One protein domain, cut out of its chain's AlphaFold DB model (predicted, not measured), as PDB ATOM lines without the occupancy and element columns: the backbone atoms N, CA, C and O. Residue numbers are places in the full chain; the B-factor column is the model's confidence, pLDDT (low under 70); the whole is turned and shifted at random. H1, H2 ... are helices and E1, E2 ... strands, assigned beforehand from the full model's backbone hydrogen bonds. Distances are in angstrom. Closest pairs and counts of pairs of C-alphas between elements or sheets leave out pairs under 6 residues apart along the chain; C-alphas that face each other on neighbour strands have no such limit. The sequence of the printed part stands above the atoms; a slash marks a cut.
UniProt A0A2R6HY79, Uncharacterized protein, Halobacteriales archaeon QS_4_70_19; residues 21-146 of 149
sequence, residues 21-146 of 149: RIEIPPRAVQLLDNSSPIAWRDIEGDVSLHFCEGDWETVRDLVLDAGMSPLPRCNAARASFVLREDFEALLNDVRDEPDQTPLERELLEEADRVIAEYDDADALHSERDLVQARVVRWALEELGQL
ATOM      1  N   ARG A  21     154.471 147.696 209.210       96.81
ATOM      2  CA  ARG A  21     155.680 147.356 209.956       96.81
ATOM      3  C   ARG A  21     155.339 146.314 211.017       96.81
ATOM      4  O   ARG A  21     154.280 146.424 211.636       96.81
ATOM      5  N   ILE A  22     156.230 145.349 211.218       97.56
ATOM      6  CA  ILE A  22     156.233 144.465 212.390       97.56
ATOM      7  C   ILE A  22     157.609 144.505 213.049       97.56
ATOM      8  O   ILE A  22     158.612 144.725 212.366       97.56
ATOM      9  N   GLU A  23     157.639 144.231 214.344       97.56
ATOM     10  CA  GLU A  23     158.865 144.108 215.132       97.56
ATOM     11  C   GLU A  23     159.179 142.648 215.437       97.56
ATOM     12  O   GLU A  23     158.283 141.856 215.744       97.56
ATOM     13  N   ILE A  24     160.461 142.297 215.367       96.88
ATOM     14  CA  ILE A  24     160.970 140.983 215.765       96.88
ATOM     15  C   ILE A  24     162.139 141.133 216.747       96.88
ATOM     16  O   ILE A  24     162.835 142.153 216.723       96.88
ATOM     17  N   PRO A  25     162.406 140.120 217.594       95.50
ATOM     18  CA  PRO A  25     163.554 140.155 218.489       95.50
ATOM     19  C   PRO A  25     164.877 140.218 217.708       95.50
ATOM     20  O   PRO A  25     164.973 139.601 216.644       95.50
ATOM     21  N   PRO A  26     165.940 140.845 218.241       93.69
ATOM     22  CA  PRO A  26     167.245 140.940 217.578       93.69
ATOM     23  C   PRO A  26     167.786 139.624 217.047       93.69
ATOM     24  O   PRO A  26     168.226 139.520 215.901       93.69
ATOM     25  N   ARG A  27     167.684 138.574 217.861       94.12
ATOM     26  CA  ARG A  27     168.181 137.245 217.518       94.12
ATOM     27  C   ARG A  27     167.454 136.637 216.313       94.12
ATOM     28  O   ARG A  27     168.064 135.845 215.593       94.12
ATOM     29  N   ALA A  28     166.206 137.043 216.051       96.12
ATOM     30  CA  ALA A  28     165.403 136.609 214.905       96.12
ATOM     31  C   ALA A  28     165.937 137.119 213.561       96.12
ATOM     32  O   ALA A  28     165.601 136.541 212.527       96.12
ATOM     33  N   VAL A  29     166.836 138.115 213.551       95.00
ATOM     34  CA  VAL A  29     167.522 138.545 212.324       95.00
ATOM     35  C   VAL A  29     168.273 137.383 211.661       95.00
ATOM     36  O   VAL A  29     168.385 137.341 210.442       95.00
ATOM     37  N   GLN A  30     168.729 136.396 212.444       94.69
ATOM     38  CA  GLN A  30     169.423 135.204 211.943       94.69
ATOM     39  C   GLN A  30     168.537 134.326 211.051       94.69
ATOM     40  O   GLN A  30     169.059 133.612 210.198       94.69
ATOM     41  N   LEU A  31     167.212 134.402 211.212       96.62
ATOM     42  CA  LEU A  31     166.240 133.646 210.418       96.62
ATOM     43  C   LEU A  31     165.910 134.326 209.079       96.62
ATOM     44  O   LEU A  31     165.172 133.763 208.273       96.62
ATOM     45  N   LEU A  32     166.425 135.537 208.845       96.88
ATOM     46  CA  LEU A  32     166.227 136.283 207.604       96.88
ATOM     47  C   LEU A  32     167.150 135.787 206.486       96.88
ATOM     48  O   LEU A  32     168.259 135.304 206.727       96.88
ATOM     49  N   ASP A  33     166.729 135.989 205.241       96.12
ATOM     50  CA  ASP A  33     167.580 135.758 204.077       96.12
ATOM     51  C   ASP A  33     168.729 136.779 204.036       96.12
ATOM     52  O   ASP A  33     168.534 137.971 204.278       96.12
ATOM     53  N   ASN A  34     169.931 136.334 203.670       91.81
ATOM     54  CA  ASN A  34     171.163 137.141 203.664       91.81
ATOM     55  C   ASN A  34     171.568 137.731 205.037       91.81
ATOM     56  O   ASN A  34     172.244 138.758 205.090       91.81
ATOM     57  N   SER A  35     171.191 137.085 206.145       89.19
ATOM     58  CA  SER A  35     171.496 137.534 207.514       89.19
ATOM     59  C   SER A  35     172.928 137.270 207.989       89.19
ATOM     60  O   SER A  35     173.361 137.873 208.966       89.19
ATOM     61  N   SER A  36     173.677 136.389 207.317       84.31
ATOM     62  CA  SER A  36     174.968 135.870 207.805       84.31
ATOM     63  C   SER A  36     175.998 136.925 208.253       84.31
ATOM     64  O   SER A  36     176.745 136.630 209.181       84.31
ATOM     65  N   PRO A  37     176.089 138.124 207.641       83.56
ATOM     66  CA  PRO A  37     177.021 139.161 208.090       83.56
ATOM     67  C   PRO A  37     176.581 139.953 209.335       83.56
ATOM     68  O   PRO A  37     177.358 140.773 209.813       83.56
ATOM     69  N   ILE A  38     175.349 139.785 209.831       84.38
ATOM     70  CA  ILE A  38     174.780 140.633 210.888       84.38
ATOM     71  C   ILE A  38     175.153 140.091 212.271       84.38
ATOM     72  O   ILE A  38     174.739 138.998 212.664       84.38
ATOM     73  N   ALA A  39     175.882 140.893 213.045       88.06
ATOM     74  CA  ALA A  39     176.161 140.625 214.450       88.06
ATOM     75  C   ALA A  39     174.927 140.963 215.305       88.06
ATOM     76  O   ALA A  39     174.812 142.049 215.859       88.06
ATOM     77  N   TRP A  40     173.973 140.032 215.403       90.06
ATOM     78  CA  TRP A  40     172.699 140.259 216.108       90.06
ATOM     79  C   TRP A  40     172.860 140.667 217.581       90.06
ATOM     80  O   TRP A  40     171.998 141.340 218.136       90.06
ATOM     81  N   ARG A  41     173.973 140.269 218.201       88.44
ATOM     82  CA  ARG A  41     174.353 140.642 219.566       88.44
ATOM     83  C   ARG A  41     174.630 142.138 219.709       88.44
ATOM     84  O   ARG A  41     174.367 142.690 220.765       88.44
ATOM     85  N   ASP A  42     175.073 142.798 218.641       88.19
ATOM     86  CA  ASP A  42     175.349 144.239 218.613       88.19
ATOM     87  C   ASP A  42     174.116 145.092 218.283       88.19
ATOM     88  O   ASP A  42     174.228 146.318 218.214       88.19
ATOM     89  N   ILE A  43     172.951 144.473 218.063       88.62
ATOM     90  CA  ILE A  43     171.704 145.195 217.806       88.62
ATOM     91  C   ILE A  43     171.163 145.779 219.114       88.62
ATOM     92  O   ILE A  43     170.960 145.067 220.098       88.62
ATOM     93  N   GLU A  44     170.877 147.077 219.111       87.50
ATOM     94  CA  GLU A  44     170.167 147.759 220.189       87.50
ATOM     95  C   GLU A  44     168.671 147.867 219.859       87.50
ATOM     96  O   GLU A  44     168.298 148.466 218.851       87.50
ATOM     97  N   GLY A  45     167.809 147.344 220.737       88.38
ATOM     98  CA  GLY A  45     166.352 147.413 220.567       88.38
ATOM     99  C   GLY A  45     165.792 146.286 219.702       88.38
ATOM    100  O   GLY A  45     166.356 145.202 219.675       88.38
ATOM    101  N   ASP A  46     164.657 146.518 219.049       91.81
ATOM    102  CA  ASP A  46     163.998 145.573 218.144       91.81
ATOM    103  C   ASP A  46     164.526 145.671 216.700       91.81
ATOM    104  O   ASP A  46     165.297 146.559 216.329       91.81
ATOM    105  N   VAL A  47     164.137 144.696 215.875       95.19
ATOM    106  CA  VAL A  47     164.381 144.712 214.431       95.19
ATOM    107  C   VAL A  47     163.058 144.937 213.717       95.19
ATOM    108  O   VAL A  47     162.158 144.097 213.775       95.19
ATOM    109  N   SER A  48     162.974 146.031 212.964       96.69
ATOM    110  CA  SER A  48     161.778 146.375 212.205       96.69
ATOM    111  C   SER A  48     161.819 145.790 210.795       96.69
ATOM    112  O   SER A  48     162.764 146.007 210.025       96.69
ATOM    113  N   LEU A  49     160.742 145.101 210.416       97.50
ATOM    114  CA  LEU A  49     160.486 144.638 209.054       97.50
ATOM    115  C   LEU A  49     159.322 145.413 208.448       97.50
ATOM    116  O   LEU A  49     158.250 145.517 209.042       97.50
ATOM    117  N   HIS A  50     159.521 145.911 207.231       97.56
ATOM    118  CA  HIS A  50     158.522 146.696 206.518       97.56
ATOM    119  C   HIS A  50     157.935 145.917 205.341       97.56
ATOM    120  O   HIS A  50     158.621 145.130 204.683       97.56
ATOM    121  N   PHE A  51     156.662 146.167 205.038       97.69
ATOM    122  CA  PHE A  51     155.932 145.523 203.952       97.69
ATOM    123  C   PHE A  51     155.168 146.553 203.123       97.69
ATOM    124  O   PHE A  51     154.530 147.461 203.659       97.69
ATOM    125  N   CYS A  52     155.233 146.411 201.799       97.56
ATOM    126  CA  CYS A  52     154.296 147.094 200.910       97.56
ATOM    127  C   CYS A  52     152.927 146.406 200.973       97.56
ATOM    128  O   CYS A  52     152.839 145.258 201.395       97.56
ATOM    129  N   GLU A  53     151.871 147.084 200.527       96.88
ATOM    130  CA  GLU A  53     150.491 146.590 200.641       96.88
ATOM    131  C   GLU A  53     150.290 145.175 200.066       96.88
ATOM    132  O   GLU A  53     149.771 144.306 200.756       96.88
ATOM    133  N   GLY A  54     150.779 144.910 198.848       96.62
ATOM    134  CA  GLY A  54     150.595 143.598 198.208       96.62
ATOM    135  C   GLY A  54     151.393 142.462 198.860       96.62
ATOM    136  O   GLY A  54     150.907 141.340 198.986       96.62
ATOM    137  N   ASP A  55     152.614 142.747 199.316       97.56
ATOM    138  CA  ASP A  55     153.407 141.751 200.048       97.56
ATOM    139  C   ASP A  55     152.847 141.535 201.460       97.56
ATOM    140  O   ASP A  55     152.926 140.429 201.984       97.56
ATOM    141  N   TRP A  56     152.249 142.564 202.068       98.00
ATOM    142  CA  TRP A  56     151.588 142.450 203.364       98.00
ATOM    143  C   TRP A  56     150.361 141.537 203.309       98.00
ATOM    144  O   TRP A  56     150.207 140.694 204.187       98.00
ATOM    145  N   GLU A  57     149.527 141.651 202.273       97.56
ATOM    146  CA  GLU A  57     148.419 140.714 202.032       97.56
ATOM    147  C   GLU A  57     148.938 139.271 201.944       97.56
ATOM    148  O   GLU A  57     148.484 138.395 202.673       97.56
ATOM    149  N   THR A  58     150.003 139.052 201.169       97.06
ATOM    150  CA  THR A  58     150.633 137.728 201.045       97.06
ATOM    151  C   THR A  58     151.163 137.205 202.388       97.06
ATOM    152  O   THR A  58     151.035 136.022 202.697       97.06
ATOM    153  N   VAL A  59     151.784 138.069 203.197       97.88
ATOM    154  CA  VAL A  59     152.320 137.706 204.518       97.88
ATOM    155  C   VAL A  59     151.205 137.369 205.497       97.88
ATOM    156  O   VAL A  59     151.343 136.407 206.252       97.88
ATOM    157  N   ARG A  60     150.102 138.121 205.478       98.00
ATOM    158  CA  ARG A  60     148.921 137.810 206.286       98.00
ATOM    159  C   ARG A  60     148.403 136.416 205.972       98.00
ATOM    160  O   ARG A  60     148.287 135.627 206.901       98.00
ATOM    161  N   ASP A  61     148.176 136.092 204.704       97.69
ATOM    162  CA  ASP A  61     147.667 134.774 204.302       97.69
ATOM    163  C   ASP A  61     148.650 133.661 204.704       97.69
ATOM    164  O   ASP A  61     148.275 132.621 205.249       97.69
ATOM    165  N   LEU A  62     149.954 133.897 204.518       97.69
ATOM    166  CA  LEU A  62     150.998 132.949 204.904       97.69
ATOM    167  C   LEU A  62     150.999 132.658 206.418       97.69
ATOM    168  O   LEU A  62     151.152 131.507 206.831       97.69
ATOM    169  N   VAL A  63     150.831 133.687 207.248       98.06
ATOM    170  CA  VAL A  63     150.915 133.576 208.712       98.06
ATOM    171  C   VAL A  63     149.590 133.134 209.334       98.06
ATOM    172  O   VAL A  63     149.572 132.310 210.256       98.06
ATOM    173  N   LEU A  64     148.474 133.689 208.866       97.31
ATOM    174  CA  LEU A  64     147.157 133.457 209.445       97.31
ATOM    175  C   LEU A  64     146.537 132.155 208.943       97.31
ATOM    176  O   LEU A  64     146.078 131.372 209.782       97.31
ATOM    177  N   ASP A  65     146.628 131.884 207.638       96.88
ATOM    178  CA  ASP A  65     145.963 130.739 207.011       96.88
ATOM    179  C   ASP A  65     146.897 129.538 206.843       96.88
ATOM    180  O   ASP A  65     146.521 128.408 207.156       96.88
ATOM    181  N   ALA A  66     148.126 129.761 206.365       97.31
ATOM    182  CA  ALA A  66     149.080 128.670 206.131       97.31
ATOM    183  C   ALA A  66     149.925 128.310 207.366       97.31
ATOM    184  O   ALA A  66     150.546 127.245 207.383       97.31
ATOM    185  N   GLY A  67     149.950 129.164 208.395       97.00
ATOM    186  CA  GLY A  67     150.697 128.923 209.633       97.00
ATOM    187  C   GLY A  67     152.214 128.866 209.431       97.00
ATOM    188  O   GLY A  67     152.882 128.046 210.058       97.00
ATOM    189  N   MET A  68     152.757 129.682 208.522       97.00
ATOM    190  CA  MET A  68     154.177 129.680 208.162       97.00
ATOM    191  C   MET A  68     154.845 131.029 208.438       97.00
ATOM    192  O   MET A  68     154.252 132.090 208.258       97.00
ATOM    193  N   SER A  69     156.122 130.983 208.826       96.50
ATOM    194  CA  SER A  69     156.928 132.183 209.059       96.50
ATOM    195  C   SER A  69     157.357 132.849 207.739       96.50
ATOM    196  O   SER A  69     157.849 132.159 206.839       96.50
ATOM    197  N   PRO A  70     157.247 134.187 207.613       96.88
ATOM    198  CA  PRO A  70     157.756 134.930 206.463       96.88
ATOM    199  C   PRO A  70     159.270 135.191 206.547       96.88
ATOM    200  O   PRO A  70     159.877 135.572 205.542       96.88
ATOM    201  N   LEU A  71     159.887 134.999 207.725       97.56
ATOM    202  CA  LEU A  71     161.270 135.410 208.006       97.56
ATOM    203  C   LEU A  71     162.291 134.856 207.001       97.56
ATOM    204  O   LEU A  71     163.033 135.673 206.455       97.56
ATOM    205  N   PRO A  72     162.264 133.563 206.611       96.94
ATOM    206  CA  PRO A  72     163.248 133.008 205.674       96.94
ATOM    207  C   PRO A  72     163.219 133.617 204.264       96.94
ATOM    208  O   PRO A  72     164.059 133.285 203.431       96.94
ATOM    209  N   ARG A  73     162.217 134.449 203.945       96.19
ATOM    210  CA  ARG A  73     162.099 135.161 202.663       96.19
ATOM    211  C   ARG A  73     162.348 136.660 202.779       96.19
ATOM    212  O   ARG A  73     162.578 137.305 201.757       96.19
ATOM    213  N   CYS A  74     162.294 137.225 203.983       97.19
ATOM    214  CA  CYS A  74     162.630 138.625 204.205       97.19
ATOM    215  C   CYS A  74     164.142 138.820 204.071       97.19
ATOM    216  O   CYS A  74     164.922 138.124 204.712       97.19
ATOM    217  N   ASN A  75     164.559 139.796 203.267       95.69
ATOM    218  CA  ASN A  75     165.970 140.123 203.106       95.69
ATOM    219  C   ASN A  75     166.468 140.971 204.288       95.69
ATOM    220  O   ASN A  75     165.978 142.081 204.505       95.69
ATOM    221  N   ALA A  76     167.476 140.479 205.004       93.88
ATOM    222  CA  ALA A  76     168.041 141.128 206.181       93.88
ATOM    223  C   ALA A  76     168.640 142.516 205.891       93.88
ATOM    224  O   ALA A  76     168.568 143.402 206.735       93.88
ATOM    225  N   ALA A  77     169.142 142.761 204.673       91.44
ATOM    226  CA  ALA A  77     169.668 144.068 204.260       91.44
ATOM    227  C   ALA A  77     168.584 145.157 204.115       91.44
ATOM    228  O   ALA A  77     168.896 146.310 203.819       91.44
ATOM    229  N   ARG A  78     167.308 144.783 204.253       94.06
ATOM    230  CA  ARG A  78     166.147 145.684 204.213       94.06
ATOM    231  C   ARG A  78     165.487 145.853 205.578       94.06
ATOM    232  O   ARG A  78     164.546 146.634 205.691       94.06
ATOM    233  N   ALA A  79     165.943 145.105 206.581       93.56
ATOM    234  CA  ALA A  79     165.510 145.292 207.952       93.56
ATOM    235  C   ALA A  79     166.108 146.588 208.513       93.56
ATOM    236  O   ALA A  79     167.200 147.002 208.121       93.56
ATOM    237  N   SER A  80     165.380 147.229 209.421       92.44
ATOM    238  CA  SER A  80     165.812 148.449 210.100       92.44
ATOM    239  C   SER A  80     166.134 148.118 211.552       92.44
ATOM    240  O   SER A  80     165.283 147.586 212.256       92.44
ATOM    241  N   PHE A  81     167.354 148.419 211.989       91.19
ATOM    242  CA  PHE A  81     167.841 148.192 213.351       91.19
ATOM    243  C   PHE A  81     169.034 149.109 213.643       91.19
ATOM    244  O   PHE A  81     169.641 149.659 212.720       91.19
ATOM    245  N   VAL A  82     169.366 149.281 214.922       86.75
ATOM    246  CA  VAL A  82     170.495 150.107 215.373       86.75
ATOM    247  C   VAL A  82     171.637 149.196 215.811       86.75
ATOM    248  O   VAL A  82     171.406 148.264 216.573       86.75
ATOM    249  N   LEU A  83     172.858 149.450 215.329       84.00
ATOM    250  CA  LEU A  83     174.063 148.735 215.759       84.00
ATOM    251  C   LEU A  83     174.874 149.575 216.746       84.00
ATOM    252  O   LEU A  83     175.031 150.784 216.575       84.00
ATOM    253  N   ARG A  84     175.462 148.905 217.737       77.12
ATOM    254  CA  ARG A  84     176.335 149.513 218.750       77.12
ATOM    255  C   ARG A  84     177.608 150.159 218.180       77.12
ATOM    256  O   ARG A  84     178.060 151.161 218.733       77.12
ATOM    257  N   GLU A  85     178.178 149.624 217.091       61.47
ATOM    258  CA  GLU A  85     179.464 150.086 216.519       61.47
ATOM    259  C   GLU A  85     179.477 151.586 216.164       61.47
ATOM    260  O   GLU A  85     180.516 152.238 216.292       61.47
ATOM    261  N   ASP A  86     178.327 152.169 215.810       55.16
ATOM    262  CA  ASP A  86     178.230 153.598 215.487       55.16
ATOM    263  C   ASP A  86     178.470 154.517 216.707       55.16
ATOM    264  O   ASP A  86     178.771 155.703 216.544       55.16
ATOM    265  N   PHE A  87     178.401 153.991 217.937       51.06
ATOM    266  CA  PHE A  87     178.567 154.766 219.172       51.06
ATOM    267  C   PHE A  87     179.966 154.669 219.798       51.06
ATOM    268  O   PHE A  87     180.454 155.656 220.355       51.06
ATOM    269  N   GLU A  88     180.644 153.523 219.701       53.31
ATOM    270  CA  GLU A  88     181.926 153.295 220.398       53.31
ATOM    271  C   GLU A  88     183.079 154.101 219.784       53.31
ATOM    272  O   GLU A  88     183.888 154.694 220.506       53.31
ATOM    273  N   ALA A  89     183.096 154.244 218.454       56.47
ATOM    274  CA  ALA A  89     184.050 155.110 217.757       56.47
ATOM    275  C   ALA A  89     183.898 156.596 218.142       56.47
ATOM    276  O   ALA A  89     184.852 157.369 218.031       56.47
ATOM    277  N   LEU A  90     182.706 157.001 218.595       53.97
ATOM    278  CA  LEU A  90     182.384 158.381 218.949       53.97
ATOM    279  C   LEU A  90     182.676 158.698 220.428       53.97
ATOM    280  O   LEU A  90     182.990 159.844 220.747       53.97
ATOM    281  N   LEU A  91     182.591 157.700 221.318       59.31
ATOM    282  CA  LEU A  91     182.731 157.871 222.772       59.31
ATOM    283  C   LEU A  91     184.051 157.347 223.356       59.31
ATOM    284  O   LEU A  91     184.362 157.676 224.500       59.31
ATOM    285  N   ASN A  92     184.853 156.606 222.578       56.31
ATOM    286  CA  ASN A  92     186.099 155.981 223.044       56.31
ATOM    287  C   ASN A  92     185.873 155.140 224.320       56.31
ATOM    288  O   ASN A  92     186.689 155.151 225.243       56.31
ATOM    289  N   ASP A  93     184.722 154.472 224.360       57.03
ATOM    290  CA  ASP A  93     184.214 153.676 225.471       57.03
ATOM    291  C   ASP A  93     183.821 152.294 224.939       57.03
ATOM    292  O   ASP A  93     183.350 152.183 223.806       57.03
ATOM    293  N   VAL A  94     184.049 151.251 225.737       61.00
ATOM    294  CA  VAL A  94     183.735 149.860 225.380       61.00
ATOM    295  C   VAL A  94     182.507 149.469 226.181       61.00
ATOM    296  O   VAL A  94     182.589 149.337 227.403       61.00
ATOM    297  N   ARG A  95     181.360 149.312 225.514       64.88
ATOM    298  CA  ARG A  95     180.140 148.856 226.186       64.88
ATOM    299  C   ARG A  95     180.124 147.330 226.202       64.88
ATOM    300  O   ARG A  95     180.634 146.680 225.291       64.88
ATOM    301  N   ASP A  96     179.526 146.745 227.233       70.50
ATOM    302  CA  ASP A  96     179.271 145.303 227.252       70.50
ATOM    303  C   ASP A  96     178.258 144.921 226.161       70.50
ATOM    304  O   ASP A  96     177.473 145.757 225.694       70.50
ATOM    305  N   GLU A  97     178.309 143.661 225.723       73.81
ATOM    306  CA  GLU A  97     177.334 143.104 224.782       73.81
ATOM    307  C   GLU A  97     175.915 143.205 225.377       73.81
ATOM    308  O   GLU A  97     175.721 142.829 226.539       73.81
ATOM    309  N   PRO A  98     174.922 143.718 224.625       77.62
ATOM    310  CA  PRO A  98     173.533 143.753 225.064       77.62
ATOM    311  C   PRO A  98     173.002 142.376 225.499       77.62
ATOM    312  O   PRO A  98     172.940 141.436 224.705       77.62
ATOM    313  N   ASP A  99     172.538 142.266 226.749       83.94
ATOM    314  CA  ASP A  99     171.715 141.127 227.166       83.94
ATOM    315  C   ASP A  99     170.314 141.271 226.560       83.94
ATOM    316  O   ASP A  99     169.508 142.091 227.003       83.94
ATOM    317  N   GLN A 100     170.030 140.457 225.543       86.88
ATOM    318  CA  GLN A 100     168.749 140.456 224.831       86.88
ATOM    319  C   GLN A 100     167.638 139.713 225.587       86.88
ATOM    320  O   GLN A 100     166.464 139.830 225.239       86.88
ATOM    321  N   THR A 101     167.975 138.961 226.639       88.56
ATOM    322  CA  THR A 101     167.030 138.086 227.350       88.56
ATOM    323  C   THR A 101     165.807 138.828 227.911       88.56
ATOM    324  O   THR A 101     164.701 138.291 227.815       88.56
ATOM    325  N   PRO A 102     165.934 140.030 228.514       91.19
ATOM    326  CA  PRO A 102     164.778 140.774 229.007       91.19
ATOM    327  C   PRO A 102     163.817 141.186 227.886       91.19
ATOM    328  O   PRO A 102     162.615 140.977 228.031       91.19
ATOM    329  N   LEU A 103     164.346 141.696 226.768       90.62
ATOM    330  CA  LEU A 103     163.554 142.122 225.611       90.62
ATOM    331  C   LEU A 103     162.858 140.932 224.941       90.62
ATOM    332  O   LEU A 103     161.671 141.001 224.640       90.62
ATOM    333  N   GLU A 104     163.570 139.818 224.742       93.44
ATOM    334  CA  GLU A 104     162.976 138.600 224.177       93.44
ATOM    335  C   GLU A 104     161.817 138.082 225.033       93.44
ATOM    336  O   GLU A 104     160.800 137.643 224.496       93.44
ATOM    337  N   ARG A 105     161.949 138.158 226.363       93.12
ATOM    338  CA  ARG A 105     160.885 137.758 227.286       93.12
ATOM    339  C   ARG A 105     159.669 138.672 227.174       93.12
ATOM    340  O   ARG A 105     158.562 138.162 227.075       93.12
ATOM    341  N   GLU A 106     159.877 139.985 227.161       94.31
ATOM    342  CA  GLU A 106     158.795 140.964 227.014       94.31
ATOM    343  C   GLU A 106     158.038 140.765 225.694       94.31
ATOM    344  O   GLU A 106     156.813 140.672 225.692       94.31
ATOM    345  N   LEU A 107     158.760 140.611 224.580       94.44
ATOM    346  CA  LEU A 107     158.159 140.371 223.267       94.44
ATOM    347  C   LEU A 107     157.385 139.046 223.212       94.44
ATOM    348  O   LEU A 107     156.337 138.982 222.571       94.44
ATOM    349  N   LEU A 108     157.878 137.994 223.874       95.69
ATOM    350  CA  LEU A 108     157.180 136.710 223.944       95.69
ATOM    351  C   LEU A 108     155.912 136.791 224.802       95.69
ATOM    352  O   LEU A 108     154.869 136.302 224.381       95.69
ATOM    353  N   GLU A 109     155.988 137.423 225.975       96.38
ATOM    354  CA  GLU A 109     154.833 137.628 226.860       96.38
ATOM    355  C   GLU A 109     153.742 138.459 226.165       96.38
ATOM    356  O   GLU A 109     152.559 138.122 226.247       96.38
ATOM    357  N   GLU A 110     154.135 139.502 225.427       96.19
ATOM    358  CA  GLU A 110     153.229 140.292 224.592       96.19
ATOM    359  C   GLU A 110     152.584 139.438 223.498       96.19
ATOM    360  O   GLU A 110     151.364 139.452 223.330       96.19
ATOM    361  N   ALA A 111     153.393 138.669 222.768       96.81
ATOM    362  CA  ALA A 111     152.913 137.811 221.696       96.81
ATOM    363  C   ALA A 111     151.904 136.771 222.204       96.81
ATOM    364  O   ALA A 111     150.840 136.594 221.607       96.81
ATOM    365  N   ASP A 112     152.205 136.111 223.323       96.88
ATOM    366  CA  ASP A 112     151.311 135.132 223.935       96.88
ATOM    367  C   ASP A 112     149.995 135.771 224.388       96.88
ATOM    368  O   ASP A 112     148.929 135.185 224.182       96.88
ATOM    369  N   ARG A 113     150.047 136.995 224.931       96.19
ATOM    370  CA  ARG A 113     148.849 137.757 225.298       96.19
ATOM    371  C   ARG A 113     147.988 138.078 224.077       96.19
ATOM    372  O   ARG A 113     146.804 137.755 224.079       96.19
ATOM    373  N   VAL A 114     148.577 138.643 223.021       97.31
ATOM    374  CA  VAL A 114     147.861 138.976 221.776       97.31
ATOM    375  C   VAL A 114     147.215 137.731 221.166       97.31
ATOM    376  O   VAL A 114     146.049 137.773 220.788       97.31
ATOM    377  N   ILE A 115     147.939 136.609 221.094       96.62
ATOM    378  CA  ILE A 115     147.410 135.353 220.540       96.62
ATOM    379  C   ILE A 115     146.232 134.831 221.370       96.62
ATOM    380  O   ILE A 115     145.258 134.351 220.793       96.62
ATOM    381  N   ALA A 116     146.319 134.894 222.700       95.56
ATOM    382  CA  ALA A 116     145.270 134.397 223.587       95.56
ATOM    383  C   ALA A 116     144.008 135.274 223.575       95.56
ATOM    384  O   ALA A 116     142.904 134.753 223.710       95.56
ATOM    385  N   GLU A 117     144.175 136.587 223.419       95.75
ATOM    386  CA  GLU A 117     143.094 137.573 223.505       95.75
ATOM    387  C   GLU A 117     142.478 137.930 222.146       95.75
ATOM    388  O   GLU A 117     141.444 138.581 222.118       95.75
ATOM    389  N   TYR A 118     143.076 137.541 221.016       92.75
ATOM    390  CA  TYR A 118     142.652 138.016 219.691       92.75
ATOM    391  C   TYR A 118     141.168 137.770 219.363       92.75
ATOM    392  O   TYR A 118     140.522 138.630 218.768       92.75
ATOM    393  N   ASP A 119     140.627 136.611 219.749       89.12
ATOM    394  CA  ASP A 119     139.219 136.252 219.515       89.12
ATOM    395  C   ASP A 119     138.269 136.789 220.609       89.12
ATOM    396  O   ASP A 119     137.057 136.552 220.552       89.12
ATOM    397  N   ASP A 120     138.793 137.491 221.619       89.56
ATOM    398  CA  ASP A 120     137.988 138.130 222.657       89.56
ATOM    399  C   ASP A 120     137.338 139.408 222.108       89.56
ATOM    400  O   ASP A 120     137.999 140.299 221.576       89.56
ATOM    401  N   ALA A 121     136.017 139.513 222.261       76.25
ATOM    402  CA  ALA A 121     135.235 140.640 221.763       76.25
ATOM    403  C   ALA A 121     135.619 141.981 222.416       76.25
ATOM    404  O   ALA A 121     135.346 143.034 221.836       76.25
ATOM    405  N   ASP A 122     136.231 141.941 223.605       80.69
ATOM    406  CA  ASP A 122     136.665 143.126 224.347       80.69
ATOM    407  C   ASP A 122     138.136 143.514 224.068       80.69
ATOM    408  O   ASP A 122     138.580 144.588 224.489       80.69
ATOM    409  N   ALA A 123     138.896 142.686 223.341       81.56
ATOM    410  CA  ALA A 123     140.281 142.970 222.981       81.56
ATOM    411  C   ALA A 123     140.382 143.812 221.696       81.56
ATOM    412  O   ALA A 123     139.665 143.610 220.719       81.56
ATOM    413  N   LEU A 124     141.311 144.774 221.678       87.25
ATOM    414  CA  LEU A 124     141.533 145.693 220.552       87.25
ATOM    415  C   LEU A 124     142.788 145.322 219.746       87.25
ATOM    416  O   LEU A 124     143.581 146.196 219.390       87.25
ATOM    417  N   HIS A 125     142.976 144.032 219.465       93.88
ATOM    418  CA  HIS A 125     144.098 143.539 218.659       93.88
ATOM    419  C   HIS A 125     143.742 143.568 217.171       93.88
ATOM    420  O   HIS A 125     142.690 143.087 216.757       93.88
ATOM    421  N   SER A 126     144.615 144.130 216.334       94.56
ATOM    422  CA  SER A 126     144.453 144.062 214.877       94.56
ATOM    423  C   SER A 126     145.037 142.765 214.313       94.56
ATOM    424  O   SER A 126     145.913 142.149 214.918       94.56
ATOM    425  N   GLU A 127     144.652 142.379 213.092       95.31
ATOM    426  CA  GLU A 127     145.293 141.254 212.382       95.31
ATOM    427  C   GLU A 127     146.820 141.421 212.288       95.31
ATOM    428  O   GLU A 127     147.566 140.446 212.311       95.31
ATOM    429  N   ARG A 128     147.304 142.666 212.215       97.44
ATOM    430  CA  ARG A 128     148.734 142.986 212.178       97.44
ATOM    431  C   ARG A 128     149.421 142.710 213.517       97.44
ATOM    432  O   ARG A 128     150.556 142.244 213.500       97.44
ATOM    433  N   ASP A 129     148.733 142.937 214.640       97.69
ATOM    434  CA  ASP A 129     149.204 142.528 215.973       97.69
ATOM    435  C   ASP A 129     149.310 140.999 216.051       97.69
ATOM    436  O   ASP A 129     150.351 140.472 216.440       97.69
ATOM    437  N   LEU A 130     148.282 140.279 215.588       97.81
ATOM    438  CA  LEU A 130     148.278 138.815 215.580       97.81
ATOM    439  C   LEU A 130     149.388 138.224 214.700       97.81
ATOM    440  O   LEU A 130     150.059 137.273 215.103       97.81
ATOM    441  N   VAL A 131     149.597 138.783 213.504       98.38
ATOM    442  CA  VAL A 131     150.685 138.365 212.610       98.38
ATOM    443  C   VAL A 131     152.037 138.554 213.293       98.38
ATOM    444  O   VAL A 131     152.828 137.613 213.322       98.38
ATOM    445  N   GLN A 132     152.297 139.728 213.880       98.50
ATOM    446  CA  GLN A 132     153.542 139.976 214.607       98.50
ATOM    447  C   GLN A 132     153.720 138.979 215.756       98.50
ATOM    448  O   GLN A 132     154.771 138.353 215.857       98.50
ATOM    449  N   ALA A 133     152.686 138.782 216.573       98.25
ATOM    450  CA  ALA A 133     152.726 137.873 217.709       98.25
ATOM    451  C   ALA A 133     153.088 136.435 217.294       98.25
ATOM    452  O   ALA A 133     153.988 135.824 217.874       98.25
ATOM    453  N   ARG A 134     152.462 135.907 216.231       98.44
ATOM    454  CA  ARG A 134     152.807 134.579 215.695       98.44
ATOM    455  C   ARG A 134     154.257 134.514 215.215       98.44
ATOM    456  O   ARG A 134     154.958 133.559 215.537       98.44
ATOM    457  N   VAL A 135     154.718 135.534 214.489       98.38
ATOM    458  CA  VAL A 135     156.092 135.593 213.966       98.38
ATOM    459  C   VAL A 135     157.126 135.644 215.094       98.38
ATOM    460  O   VAL A 135     158.102 134.897 215.042       98.38
ATOM    461  N   VAL A 136     156.907 136.469 216.124       97.94
ATOM    462  CA  VAL A 136     157.781 136.564 217.308       97.94
ATOM    463  C   VAL A 136     157.881 135.214 218.008       97.94
ATOM    464  O   VAL A 136     158.984 134.723 218.258       97.94
ATOM    465  N   ARG A 137     156.732 134.590 218.286       97.50
ATOM    466  CA  ARG A 137     156.677 133.305 218.973       97.50
ATOM    467  C   ARG A 137     157.414 132.214 218.197       97.50
ATOM    468  O   ARG A 137     158.277 131.552 218.767       97.50
ATOM    469  N   TRP A 138     157.138 132.062 216.900       97.75
ATOM    470  CA  TRP A 138     157.824 131.066 216.069       97.75
ATOM    471  C   TRP A 138     159.327 131.310 215.985       97.75
ATOM    472  O   TRP A 138     160.098 130.357 216.060       97.75
ATOM    473  N   ALA A 139     159.755 132.570 215.871       96.56
ATOM    474  CA  ALA A 139     161.173 132.897 215.819       96.56
ATOM    475  C   ALA A 139     161.908 132.451 217.090       96.56
ATOM    476  O   ALA A 139     162.964 131.823 217.009       96.56
ATOM    477  N   LEU A 140     161.345 132.740 218.268       94.94
ATOM    478  CA  LEU A 140     161.942 132.347 219.545       94.94
ATOM    479  C   LEU A 140     161.866 130.834 219.787       94.94
ATOM    480  O   LEU A 140     162.815 130.263 220.325       94.94
ATOM    481  N   GLU A 141     160.789 130.171 219.356       94.69
ATOM    482  CA  GLU A 141     160.676 128.708 219.389       94.69
ATOM    483  C   GLU A 141     161.758 128.041 218.520       94.69
ATOM    484  O   GLU A 141     162.434 127.121 218.984       94.69
ATOM    485  N   GLU A 142     161.975 128.524 217.292       94.00
ATOM    486  CA  GLU A 142     162.995 128.008 216.370       94.00
ATOM    487  C   GLU A 142     164.418 128.254 216.902       94.00
ATOM    488  O   GLU A 142     165.249 127.344 216.942       94.00
ATOM    489  N   LEU A 143     164.695 129.455 217.414       91.06
ATOM    490  CA  LEU A 143     165.995 129.811 217.994       91.06
ATOM    491  C   LEU A 143     166.278 129.135 219.340       91.06
ATOM    492  O   LEU A 143     167.441 128.997 219.713       91.06
ATOM    493  N   GLY A 144     165.245 128.725 220.079       84.88
ATOM    494  CA  GLY A 144     165.380 127.891 221.274       84.88
ATOM    495  C   GLY A 144     165.711 126.428 220.954       84.88
ATOM    496  O   GLY A 144     166.251 125.722 221.804       84.88
ATOM    497  N   GLN A 145     165.410 125.974 219.733       66.25
ATOM    498  CA  GLN A 145     165.764 124.642 219.230       66.25
ATOM    499  C   GLN A 145     167.144 124.612 218.559       66.25
ATOM    500  O   GLN A 145     167.772 123.551 218.490       66.25
ATOM    501  N   LEU A 146     167.632 125.756 218.074       55.50
ATOM    502  CA  LEU A 146     168.977 125.887 217.524       55.50
ATOM    503  C   LEU A 146     170.020 125.864 218.659       55.50
ATOM    504  O   LEU A 146     169.853 126.564 219.658       55.50
TER     505      LEU A 146
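AT A GLANCE: This is residues 21 to 146 of the 149 residues of an uncharacterized protein of Halobacteriales archaeon QS_4_70_19 (UniProt A0A2R6HY79). Two long helices, H4 and H5, cross each other, and a small three-stranded sheet packs by its edge strand E1 on H5, with E1 and E2 near the middle of the whole; H2 packs with its residues 60 to 64 on residues 127 to 135 of H5. H1 packs between the sheet, over E2, and the last part of H5, while residues 88 to 93, of which 88 to 91 belong to H3, stick out at one end. The printed part has 126 residues with five named helices and three named strands, in the order E1 H1 E2 H2 E3 H3 H4 H5; the sheet E1 - E2 - E3 is antiparallel, and the class is mixed, helices and strands. The whole is compact, with a radius of gyration of the C-alphas of 15.6 A, yet elongated in outline, spanning 53 by 28 by 28 A.

HOW THE PARTS SIT: Edge strand E1, residues 21 to 24, is antiparallel to inner strand E2, residues 43 to 51, with N 22 and O 49 3.0 A apart, within hydrogen-bond range. H1, residues 26 to 31, lies over E2 at a height over the sheet of 9.5 A and only just stands up from it, rising 42 degrees. E2 bends by 61 degrees at residue 46. H2, residues 53 to 64, only just grazes the sheet with residues 56 to 59. Edge strand E3, residues 80 to 83, is antiparallel to E2, with N 44 and O 82 2.9 A apart. H3, residues 85 to 91, is not on the sheet and is apart from H4, residues 101 to 117. H5, residues 127 to 145, is the hub. It touches H4 at a steep tilt of 48 degrees, opposite ways; their closest C-alphas, those of Ala 111 and Ala 133, are 4.0 A apart. With residues 136 to 143 alone it touches H1, about perpendicular at 79 degrees, the closest C-alphas being those of Ala 28 and Ala 139, 5.7 A. With residues 127 to 135 alone it touches H2, at a steep tilt of 59 degrees, the same way, the closest C-alphas being those of Val 63 and Val 131, 6.2 A. Each O i to N i+4 pair is within hydrogen-bond range in H2, H4 and H5; H1 has 0 of 2 but 3 of 3 O i to N i+3 pairs, and H3 has 1 of 3 and 2 of 4.

IN THESE COORDINATES: E1 begins at C-alpha 21, (155.680, 147.356, 209.956). From first to last C-alpha E2 measures 21.0 A, H2 16.2 A, H4 24.2 A and H5 27.2 A. H4 begins at C-alpha 101, (167.030, 138.086, 227.350), and H5 ends at C-alpha 145, (165.764, 124.642, 219.230).

THE WHOLE: The two C-alphas farthest apart, those of Asn 92 and Ala 121, are 53.1 A apart. The printed part has no cut; the links H1 to E2 and H2 to E3 are long. The mean pLDDT of the printed part is 89.5, with residues 85 to 95 and 145 to 146 under 70.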